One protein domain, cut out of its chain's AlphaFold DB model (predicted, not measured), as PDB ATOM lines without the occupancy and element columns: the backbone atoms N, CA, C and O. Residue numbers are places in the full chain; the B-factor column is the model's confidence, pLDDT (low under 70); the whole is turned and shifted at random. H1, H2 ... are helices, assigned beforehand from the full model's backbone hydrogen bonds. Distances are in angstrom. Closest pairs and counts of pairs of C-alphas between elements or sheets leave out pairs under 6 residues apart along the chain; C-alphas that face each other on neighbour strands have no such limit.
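This is residues 113 to 189 of the 308 residues of an uncharacterized protein of Heligmosomoides polygyrus (UniProt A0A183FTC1). Four helices are packed as a small four-sided cluster: H2 and H3 form a hairpin, H4 runs beside H2, and H5 crosses H4 at a slant and meets H3. The short H1 lies off one end of the longest axis and touches no other helix. The printed part has 77 residues with five named helices, H1 to H5 in order, and no named strand; the class is all helix. It is compact, with a radius of gyration of the C-alphas of 11.8 A, and only just elongated, spanning 35 by 23 by 16 A.

H1 is residues 114 to 118, beginning at C-alpha 114 (8.168, -64.276, 43.494). H2, residues 127 to 139, is 18.2 A long, and H3 is residues 142 to 149. H4, residues 154 to 171, is the longest at 24.7 A and has a kink of 34 degrees near residue 163. H5, residues 175 to 189, is 20.4 A long and ends at C-alpha 189 (26.886, -47.065, 31.602).

H1 and H2 are close but not clearly touching, with closest C-alphas Phe 118 and Leu 129 at 7.7 A. H2, with residues 133 to 137 alone, touches H3 at a shallow tilt of 32 degrees, opposite ways; the closest C-alphas, Ala 136 and Val 145, are 5.7 A apart. H4, with residues 160 to 168 alone, touches H2 the same way at 34 degrees, a shallow tilt only just short of steep; the closest C-alphas are Gln 134 and Gln 164, 6.6 A. H5 touches H4 at a steep tilt of 46 degrees, opposite ways, closest at the C-alphas of Glu 158 and Leu 185, 6.4 A. H5, with residues 176 to 180 alone, touches H3, closest at the C-alphas of Cys 142 and Thr 177, 4.8 A. Each O i to N i+4 pair is within hydrogen-bond range in H1, H2, H3 and H5, and 13 of 14 in H4.

The C-alphas farthest apart, Asn 113 and Phe 170, are 36.3 A apart. The printed part has no cut and no long link. Residue 172 is under 70 in pLDDT; the mean of the printed part is 91.5.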
ATOM      1  N   ASN A 113       4.294 -66.639  42.304       91.62
ATOM      2  CA  ASN A 113       5.643 -67.057  42.689       91.62
ATOM      3  C   ASN A 113       6.624 -65.895  42.456       91.62
ATOM      4  O   ASN A 113       6.736 -65.404  41.332       91.62
ATOM      5  N   TRP A 114       7.320 -65.468  43.509       92.38
ATOM      6  CA  TRP A 114       8.168 -64.276  43.494       92.38
ATOM      7  C   TRP A 114       9.391 -64.436  42.591       92.38
ATOM      8  O   TRP A 114       9.678 -63.529  41.813       92.38
ATOM      9  N   ASP A 115      10.052 -65.594  42.626       90.25
ATOM     10  CA  ASP A 115      11.249 -65.858  41.819       90.25
ATOM     11  C   ASP A 115      10.929 -65.748  40.326       90.25
ATOM     12  O   ASP A 115      11.632 -65.085  39.571       90.25
ATOM     13  N   ILE A 116       9.795 -66.319  39.910       91.06
ATOM     14  CA  ILE A 116       9.324 -66.225  38.523       91.06
ATOM     15  C   ILE A 116       8.897 -64.794  38.174       91.06
ATOM     16  O   ILE A 116       9.062 -64.363  37.035       91.06
ATOM     17  N   PHE A 117       8.307 -64.066  39.125       93.25
ATOM     18  CA  PHE A 117       7.796 -62.717  38.885       93.25
ATOM     19  C   PHE A 117       8.919 -61.703  38.632       93.25
ATOM     20  O   PHE A 117       8.745 -60.796  37.815       93.25
ATOM     21  N   PHE A 118      10.051 -61.861  39.322       94.81
ATOM     22  CA  PHE A 118      11.224 -60.989  39.209       94.81
ATOM     23  C   PHE A 118      12.287 -61.485  38.221       94.81
ATOM     24  O   PHE A 118      13.208 -60.731  37.908       94.81
ATOM     25  N   ASP A 119      12.160 -62.699  37.681       92.50
ATOM     26  CA  ASP A 119      13.058 -63.210  36.645       92.50
ATOM     27  C   ASP A 119      12.886 -62.434  35.331       92.50
ATOM     28  O   ASP A 119      12.029 -62.727  34.498       92.50
ATOM     29  N   THR A 120      13.719 -61.412  35.158       92.25
ATOM     30  CA  THR A 120      13.778 -60.590  33.944       92.25
ATOM     31  C   THR A 120      14.944 -60.951  33.025       92.25
ATOM     32  O   THR A 120      15.167 -60.258  32.035       92.25
ATOM     33  N   GLU A 121      15.753 -61.947  33.389       88.50
ATOM     34  CA  GLU A 121      16.935 -62.341  32.612       88.50
ATOM     35  C   GLU A 121      16.614 -63.491  31.670       88.50
ATOM     36  O   GLU A 121      16.998 -63.458  30.502       88.50
ATOM     37  N   THR A 122      15.875 -64.490  32.159       89.00
ATOM     38  CA  THR A 122      15.515 -65.660  31.351       89.00
ATOM     39  C   THR A 122      14.132 -65.528  30.715       89.00
ATOM     40  O   THR A 122      13.804 -66.253  29.772       89.00
ATOM     41  N   ARG A 123      13.317 -64.581  31.196       88.25
ATOM     42  CA  ARG A 123      11.936 -64.364  30.754       88.25
ATOM     43  C   ARG A 123      11.686 -62.919  30.356       88.25
ATOM     44  O   ARG A 123      12.399 -61.995  30.740       88.25
ATOM     45  N   LEU A 124      10.604 -62.729  29.600       88.12
ATOM     46  CA  LEU A 124      10.082 -61.398  29.321       88.12
ATOM     47  C   LEU A 124       9.656 -60.723  30.638       88.12
ATOM     48  O   LEU A 124       8.876 -61.324  31.384       88.12
ATOM     49  N   PRO A 125      10.111 -59.484  30.911       89.31
ATOM     50  CA  PRO A 125       9.768 -58.783  32.141       89.31
ATOM     51  C   PRO A 125       8.255 -58.648  32.330       89.31
ATOM     52  O   PRO A 125       7.532 -58.249  31.412       89.31
ATOM     53  N   ASN A 126       7.771 -58.933  33.541       93.31
ATOM     54  CA  ASN A 126       6.355 -58.807  33.866       93.31
ATOM     55  C   ASN A 126       5.880 -57.352  33.688       93.31
ATOM     56  O   ASN A 126       6.459 -56.421  34.245       93.31
ATOM     57  N   GLN A 127       4.788 -57.136  32.952       93.88
ATOM     58  CA  GLN A 127       4.291 -55.785  32.675       93.88
ATOM     59  C   GLN A 127       3.964 -54.988  33.951       93.88
ATOM     60  O   GLN A 127       4.262 -53.795  34.010       93.88
ATOM     61  N   LYS A 128       3.400 -55.631  34.980       95.50
ATOM     62  CA  LYS A 128       3.025 -54.978  36.245       95.50
ATOM     63  C   LYS A 128       4.256 -54.539  37.032       95.50
ATOM     64  O   LYS A 128       4.291 -53.422  37.543       95.50
ATOM     65  N   LEU A 129       5.294 -55.381  37.054       96.25
ATOM     66  CA  LEU A 129       6.613 -55.038  37.596       96.25
ATOM     67  C   LEU A 129       7.164 -53.786  36.910       96.25
ATOM     68  O   LEU A 129       7.533 -52.818  37.571       96.25
ATOM     69  N   MET A 130       7.153 -53.778  35.576       95.38
ATOM     70  CA  MET A 130       7.701 -52.682  34.778       95.38
ATOM     71  C   MET A 130       6.933 -51.374  34.991       95.38
ATOM     72  O   MET A 130       7.543 -50.319  35.156       95.38
ATOM     73  N   GLN A 131       5.601 -51.428  35.031       95.75
ATOM     74  CA  GLN A 131       4.754 -50.261  35.289       95.75
ATOM     75  C   GLN A 131       4.947 -49.710  36.705       95.75
ATOM     76  O   GLN A 131       5.086 -48.496  36.873       95.75
ATOM     77  N   CYS A 132       5.007 -50.583  37.714       96.88
ATOM     78  CA  CYS A 132       5.274 -50.194  39.094       96.88
ATOM     79  C   CYS A 132       6.657 -49.551  39.236       96.88
ATOM     80  O   CYS A 132       6.783 -48.487  39.838       96.88
ATOM     81  N   PHE A 133       7.682 -50.133  38.614       96.25
ATOM     82  CA  PHE A 133       9.037 -49.599  38.663       96.25
ATOM     83  C   PHE A 133       9.139 -48.220  38.000       96.25
ATOM     84  O   PHE A 133       9.664 -47.276  38.591       96.25
ATOM     85  N   GLN A 134       8.556 -48.054  36.807       94.75
ATOM     86  CA  GLN A 134       8.494 -46.751  36.138       94.75
ATOM     87  C   GLN A 134       7.762 -45.701  36.981       94.75
ATOM     88  O   GLN A 134       8.201 -44.550  37.046       94.75
ATOM     89  N   PHE A 135       6.656 -46.087  37.623       94.31
ATOM     90  CA  PHE A 135       5.912 -45.215  38.524       94.31
ATOM     91  C   PHE A 135       6.767 -44.804  39.729       94.31
ATOM     92  O   PHE A 135       6.922 -43.611  39.990       94.31
ATOM     93  N   ALA A 136       7.375 -45.768  40.422       95.19
ATOM     94  CA  ALA A 136       8.196 -45.522  41.603       95.19
ATOM     95  C   ALA A 136       9.321 -44.524  41.299       95.19
ATOM     96  O   ALA A 136       9.479 -43.531  42.011       95.19
ATOM     97  N   ILE A 137      10.020 -44.718  40.174       93.88
ATOM     98  CA  ILE A 137      11.071 -43.806  39.714       93.88
ATOM     99  C   ILE A 137      10.505 -42.407  39.442       93.88
ATOM    100  O   ILE A 137      11.019 -41.409  39.944       93.88
ATOM    101  N   ARG A 138       9.438 -42.313  38.643       90.44
ATOM    102  CA  ARG A 138       8.866 -41.034  38.196       90.44
ATOM    103  C   ARG A 138       8.350 -40.173  39.346       90.44
ATOM    104  O   ARG A 138       8.415 -38.943  39.256       90.44
ATOM    105  N   HIS A 139       7.797 -40.809  40.373       90.44
ATOM    106  CA  HIS A 139       7.152 -40.135  41.497       90.44
ATOM    107  C   HIS A 139       8.051 -40.025  42.740       90.44
ATOM    108  O   HIS A 139       7.696 -39.295  43.665       90.44
ATOM    109  N   GLY A 140       9.238 -40.640  42.724       91.00
ATOM    110  CA  GLY A 140      10.256 -40.475  43.761       91.00
ATOM    111  C   GLY A 140      10.099 -41.412  44.960       91.00
ATOM    112  O   GLY A 140      10.435 -41.045  46.080       91.00
ATOM    113  N   TYR A 141       9.539 -42.605  44.774       94.12
ATOM    114  CA  TYR A 141       9.388 -43.585  45.852       94.12
ATOM    115  C   TYR A 141      10.654 -44.439  45.979       94.12
ATOM    116  O   TYR A 141      10.690 -45.586  45.535       94.12
ATOM    117  N   CYS A 142      11.715 -43.857  46.549       94.06
ATOM    118  CA  CYS A 142      13.064 -44.431  46.534       94.06
ATOM    119  C   CYS A 142      13.147 -45.837  47.148       94.06
ATOM    120  O   CYS A 142      13.822 -46.698  46.592       94.06
ATOM    121  N   GLN A 143      12.423 -46.110  48.235       96.12
ATOM    122  CA  GLN A 143      12.415 -47.430  48.878       96.12
ATOM    123  C   GLN A 143      11.828 -48.505  47.955       96.12
ATOM    124  O   GLN A 143      12.376 -49.597  47.844       96.12
ATOM    125  N   LEU A 144      10.761 -48.178  47.220       97.25
ATOM    126  CA  LEU A 144      10.180 -49.076  46.222       97.25
ATOM    127  C   LEU A 144      11.086 -49.234  44.993       97.25
ATOM    128  O   LEU A 144      11.179 -50.327  44.438       97.25
ATOM    129  N   VAL A 145      11.783 -48.166  44.589       96.75
ATOM    130  CA  VAL A 145      12.808 -48.232  43.536       96.75
ATOM    131  C   VAL A 145      13.925 -49.190  43.942       96.75
ATOM    132  O   VAL A 145      14.232 -50.078  43.159       96.75
ATOM    133  N   GLN A 146      14.485 -49.052  45.147       97.31
ATOM    134  CA  GLN A 146      15.536 -49.927  45.683       97.31
ATOM    135  C   GLN A 146      15.065 -51.378  45.778       97.31
ATOM    136  O   GLN A 146      15.713 -52.274  45.246       97.31
ATOM    137  N   TYR A 147      13.880 -51.595  46.356       97.19
ATOM    138  CA  TYR A 147      13.291 -52.923  46.497       97.19
ATOM    139  C   TYR A 147      13.176 -53.666  45.159       97.19
ATOM    140  O   TYR A 147      13.515 -54.847  45.074       97.19
ATOM    141  N   ILE A 148      12.692 -52.985  44.113       97.25
ATOM    142  CA  ILE A 148      12.589 -53.580  42.777       97.25
ATOM    143  C   ILE A 148      13.974 -53.717  42.141       97.25
ATOM    144  O   ILE A 148      14.270 -54.769  41.577       97.25
ATOM    145  N   TRP A 149      14.812 -52.679  42.233       96.50
ATOM    146  CA  TRP A 149      16.155 -52.640  41.652       96.50
ATOM    147  C   TRP A 149      16.981 -53.852  42.075       96.50
ATOM    148  O   TRP A 149      17.558 -54.513  41.221       96.50
ATOM    149  N   ASP A 150      16.965 -54.206  43.356       96.38
ATOM    150  CA  ASP A 150      17.771 -55.305  43.896       96.38
ATOM    151  C   ASP A 150      17.283 -56.705  43.475       96.38
ATOM    152  O   ASP A 150      17.965 -57.696  43.727       96.38
ATOM    153  N   LYS A 151      16.113 -56.808  42.830       95.44
ATOM    154  CA  LYS A 151      15.484 -58.084  42.445       95.44
ATOM    155  C   LYS A 151      15.457 -58.349  40.945       95.44
ATOM    156  O   LYS A 151      15.164 -59.469  40.547       95.44
ATOM    157  N   ILE A 152      15.730 -57.343  40.119       95.81
ATOM    158  CA  ILE A 152      15.691 -57.467  38.656       95.81
ATOM    159  C   ILE A 152      17.098 -57.584  38.058       95.81
ATOM    160  O   ILE A 152      18.093 -57.158  38.650       95.81
ATOM    161  N   GLY A 153      17.170 -58.137  36.850       94.06
ATOM    162  CA  GLY A 153      18.414 -58.288  36.095       94.06
ATOM    163  C   GLY A 153      18.940 -56.969  35.529       94.06
ATOM    164  O   GLY A 153      18.181 -56.024  35.284       94.06
ATOM    165  N   ASP A 154      20.245 -56.920  35.270       93.94
ATOM    166  CA  ASP A 154      20.955 -55.696  34.876       93.94
ATOM    167  C   ASP A 154      20.442 -55.093  33.560       93.94
ATOM    168  O   ASP A 154      20.208 -53.888  33.477       93.94
ATOM    169  N   ASN A 155      20.121 -55.918  32.563       91.50
ATOM    170  CA  ASN A 155      19.542 -55.426  31.306       91.50
ATOM    171  C   ASN A 155      18.243 -54.629  31.534       91.50
ATOM    172  O   ASN A 155      18.007 -53.599  30.899       91.50
ATOM    173  N   THR A 156      17.405 -55.075  32.474       92.94
ATOM    174  CA  THR A 156      16.138 -54.407  32.802       92.94
ATOM    175  C   THR A 156      16.367 -53.144  33.629       92.94
ATOM    176  O   THR A 156      15.710 -52.127  33.372       92.94
ATOM    177  N   LYS A 157      17.320 -53.179  34.576       94.69
ATOM    178  CA  LYS A 157      17.754 -51.998  35.343       94.69
ATOM    179  C   LYS A 157      18.220 -50.887  34.411       94.69
ATOM    180  O   LYS A 157      17.731 -49.763  34.522       94.69
ATOM    181  N   GLU A 158      19.114 -51.201  33.471       92.44
ATOM    182  CA  GLU A 158      19.641 -50.220  32.521       92.44
ATOM    183  C   GLU A 158      18.529 -49.699  31.607       92.44
ATOM    184  O   GLU A 158      18.334 -48.488  31.507       92.44
ATOM    185  N   TYR A 159      17.744 -50.588  30.990       90.69
ATOM    186  CA  TYR A 159      16.710 -50.190  30.036       90.69
ATOM    187  C   TYR A 159      15.658 -49.249  30.650       90.69
ATOM    188  O   TYR A 159      15.421 -48.149  30.139       90.69
ATOM    189  N   ILE A 160      15.035 -49.647  31.766       91.94
ATOM    190  CA  ILE A 160      14.008 -48.818  32.415       91.94
ATOM    191  C   ILE A 160      14.623 -47.629  33.135       91.94
ATOM    192  O   ILE A 160      14.068 -46.525  33.070       91.94
ATOM    193  N   GLY A 161      15.764 -47.834  33.786       91.62
ATOM    194  CA  GLY A 161      16.464 -46.778  34.488       91.62
ATOM    195  C   GLY A 161      16.860 -45.648  33.543       91.62
ATOM    196  O   GLY A 161      16.519 -44.506  33.830       91.62
ATOM    197  N   LEU A 162      17.453 -45.927  32.375       89.75
ATOM    198  CA  LEU A 162      17.785 -44.896  31.379       89.75
ATOM    199  C   LEU A 162      16.541 -44.198  30.815       89.75
ATOM    200  O   LEU A 162      16.533 -42.970  30.661       89.75
ATOM    201  N   LEU A 163      15.474 -44.955  30.540       89.38
ATOM    202  CA  LEU A 163      14.217 -44.400  30.039       89.38
ATOM    203  C   LEU A 163      13.622 -43.382  31.025       89.38
ATOM    204  O   LEU A 163      13.222 -42.285  30.625       89.38
ATOM    205  N   GLN A 164      13.575 -43.724  32.316       90.75
ATOM    206  CA  GLN A 164      13.033 -42.825  33.336       90.75
ATOM    207  C   GLN A 164      14.037 -41.757  33.792       90.75
ATOM    208  O   GLN A 164      13.610 -40.658  34.147       90.75
ATOM    209  N   TRP A 165      15.344 -42.020  33.717       90.62
ATOM    210  CA  TRP A 165      16.406 -41.067  34.051       90.62
ATOM    211  C   TRP A 165      16.262 -39.769  33.264       90.62
ATOM    212  O   TRP A 165      16.280 -38.682  33.840       90.62
ATOM    213  N   ARG A 166      15.988 -39.873  31.957       85.06
ATOM    214  CA  ARG A 166      15.683 -38.703  31.128       85.06
ATOM    215  C   ARG A 166      14.553 -37.873  31.743       85.06
ATOM    216  O   ARG A 166      14.694 -36.665  31.905       85.06
ATOM    217  N   SER A 167      13.441 -38.510  32.116       83.62
ATOM    218  CA  SER A 167      12.299 -37.818  32.728       83.62
ATOM    219  C   SER A 167      12.650 -37.183  34.075       83.62
ATOM    220  O   SER A 167      12.200 -36.069  34.354       83.62
ATOM    221  N   LEU A 168      13.481 -37.848  34.882       84.44
ATOM    222  CA  LEU A 168      13.965 -37.322  36.154       84.44
ATOM    223  C   LEU A 168      14.838 -36.083  35.975       84.44
ATOM    224  O   LEU A 168      14.582 -35.094  36.653       84.44
ATOM    225  N   CYS A 169      15.772 -36.070  35.025       82.38
ATOM    226  CA  CYS A 169      16.553 -34.869  34.711       82.38
ATOM    227  C   CYS A 169      15.653 -33.695  34.284       82.38
ATOM    228  O   CYS A 169      15.927 -32.533  34.602       82.38
ATOM    229  N   PHE A 170      14.535 -33.988  33.606       75.56
ATOM    230  CA  PHE A 170      13.565 -32.967  33.207       75.56
ATOM    231  C   PHE A 170      12.686 -32.443  34.349       75.56
ATOM    232  O   PHE A 170      12.226 -31.302  34.312       75.56
ATOM    233  N   ARG A 171      12.418 -33.269  35.360       72.31
ATOM    234  CA  ARG A 171      11.461 -32.942  36.425       72.31
ATOM    235  C   ARG A 171      12.135 -32.551  37.741       72.31
ATOM    236  O   ARG A 171      11.532 -31.761  38.458       72.31
ATOM    237  N   ALA A 172      13.333 -33.073  38.024       62.88
ATOM    238  CA  ALA A 172      14.215 -32.788  39.162       62.88
ATOM    239  C   ALA A 172      13.461 -32.610  40.496       62.88
ATOM    240  O   ALA A 172      13.434 -31.520  41.068       62.88
ATOM    241  N   ARG A 173      12.764 -33.662  40.958       72.62
ATOM    242  CA  ARG A 173      11.815 -33.554  42.091       72.62
ATOM    243  C   ARG A 173      12.229 -34.275  43.365       72.62
ATOM    244  O   ARG A 173      11.852 -33.805  44.435       72.62
ATOM    245  N   ASP A 174      12.964 -35.377  43.252       84.38
ATOM    246  CA  ASP A 174      13.255 -36.277  44.370       84.38
ATOM    247  C   ASP A 174      14.758 -36.576  44.433       84.38
ATOM    248  O   ASP A 174      15.318 -37.185  43.519       84.38
ATOM    249  N   ARG A 175      15.419 -36.066  45.482       88.31
ATOM    250  CA  ARG A 175      16.883 -36.126  45.637       88.31
ATOM    251  C   ARG A 175      17.370 -37.555  45.819       88.31
ATOM    252  O   ARG A 175      18.353 -37.946  45.200       88.31
ATOM    253  N   GLU A 176      16.688 -38.322  46.660       89.62
ATOM    254  CA  GLU A 176      17.107 -39.672  47.032       89.62
ATOM    255  C   GLU A 176      17.011 -40.623  45.839       89.62
ATOM    256  O   GLU A 176      17.997 -41.267  45.479       89.62
ATOM    257  N   THR A 177      15.872 -40.597  45.141       91.50
ATOM    258  CA  THR A 177      15.654 -41.404  43.937       91.50
ATOM    259  C   THR A 177      16.637 -41.021  42.831       91.50
ATOM    260  O   THR A 177      17.187 -41.894  42.160       91.50
ATOM    261  N   MET A 178      16.904 -39.719  42.652       91.69
ATOM    262  CA  MET A 178      17.881 -39.246  41.669       91.69
ATOM    263  C   MET A 178      19.301 -39.719  42.001       91.69
ATOM    264  O   MET A 178      19.973 -40.242  41.115       91.69
ATOM    265  N   ARG A 179      19.753 -39.583  43.253       93.44
ATOM    266  CA  ARG A 179      21.092 -40.022  43.686       93.44
ATOM    267  C   ARG A 179      21.277 -41.525  43.522       93.44
ATOM    268  O   ARG A 179      22.308 -41.958  43.001       93.44
ATOM    269  N   PHE A 180      20.279 -42.305  43.941       94.75
ATOM    270  CA  PHE A 180      20.296 -43.760  43.825       94.75
ATOM    271  C   PHE A 180      20.418 -44.193  42.360       94.75
ATOM    272  O   PHE A 180      21.379 -44.871  41.992       94.75
ATOM    273  N   LEU A 181      19.510 -43.718  41.500       94.38
ATOM    274  CA  LEU A 181      19.510 -44.078  40.082       94.38
ATOM    275  C   LEU A 181      20.742 -43.566  39.346       94.38
ATOM    276  O   LEU A 181      21.288 -44.289  38.521       94.38
ATOM    277  N   CYS A 182      21.202 -42.350  39.644       94.56
ATOM    278  CA  CYS A 182      22.420 -41.817  39.047       94.56
ATOM    279  C   CYS A 182      23.620 -42.713  39.358       94.56
ATOM    280  O   CYS A 182      24.418 -43.002  38.471       94.56
ATOM    281  N   THR A 183      23.755 -43.151  40.611       95.19
ATOM    282  CA  THR A 183      24.874 -43.997  41.035       95.19
ATOM    283  C   THR A 183      24.813 -45.356  40.347       95.19
ATOM    284  O   THR A 183      25.789 -45.745  39.709       95.19
ATOM    285  N   GLY A 184      23.657 -46.025  40.397       94.62
ATOM    286  CA  GLY A 184      23.468 -47.329  39.760       94.62
ATOM    287  C   GLY A 184      23.675 -47.272  38.246       94.62
ATOM    288  O   GLY A 184      24.484 -48.013  37.700       94.62
ATOM    289  N   LEU A 185      23.034 -46.328  37.555       95.00
ATOM    290  CA  LEU A 185      23.150 -46.220  36.099       95.00
ATOM    291  C   LEU A 185      24.551 -45.814  35.640       95.00
ATOM    292  O   LEU A 185      24.993 -46.263  34.586       95.00
ATOM    293  N   CYS A 186      25.272 -44.985  36.397       94.81
ATOM    294  CA  CYS A 186      26.646 -44.638  36.041       94.81
ATOM    295  C   CYS A 186      27.621 -45.802  36.218       94.81
ATOM    296  O   CYS A 186      28.562 -45.897  35.434       94.81
ATOM    297  N   GLN A 187      27.396 -46.682  37.198       94.19
ATOM    298  CA  GLN A 187      28.181 -47.912  37.341       94.19
ATOM    299  C   GLN A 187      27.991 -48.839  36.135       94.19
ATOM    300  O   GLN A 187      28.945 -49.478  35.705       94.19
ATOM    301  N   MET A 188      26.787 -48.864  35.560       93.44
ATOM    302  CA  MET A 188      26.468 -49.688  34.390       93.44
ATOM    303  C   MET A 188      26.946 -49.047  33.079       93.44
ATOM    304  O   MET A 188      27.590 -49.697  32.261       93.44
ATOM    305  N   ASN A 189      26.643 -47.761  32.866       92.50
ATOM    306  CA  ASN A 189      26.886 -47.065  31.602       92.50
ATOM    307  C   ASN A 189      27.065 -45.544  31.782       92.50
ATOM    308  O   ASN A 189      26.228 -44.727  31.382       92.50
TER     309      ASN A 189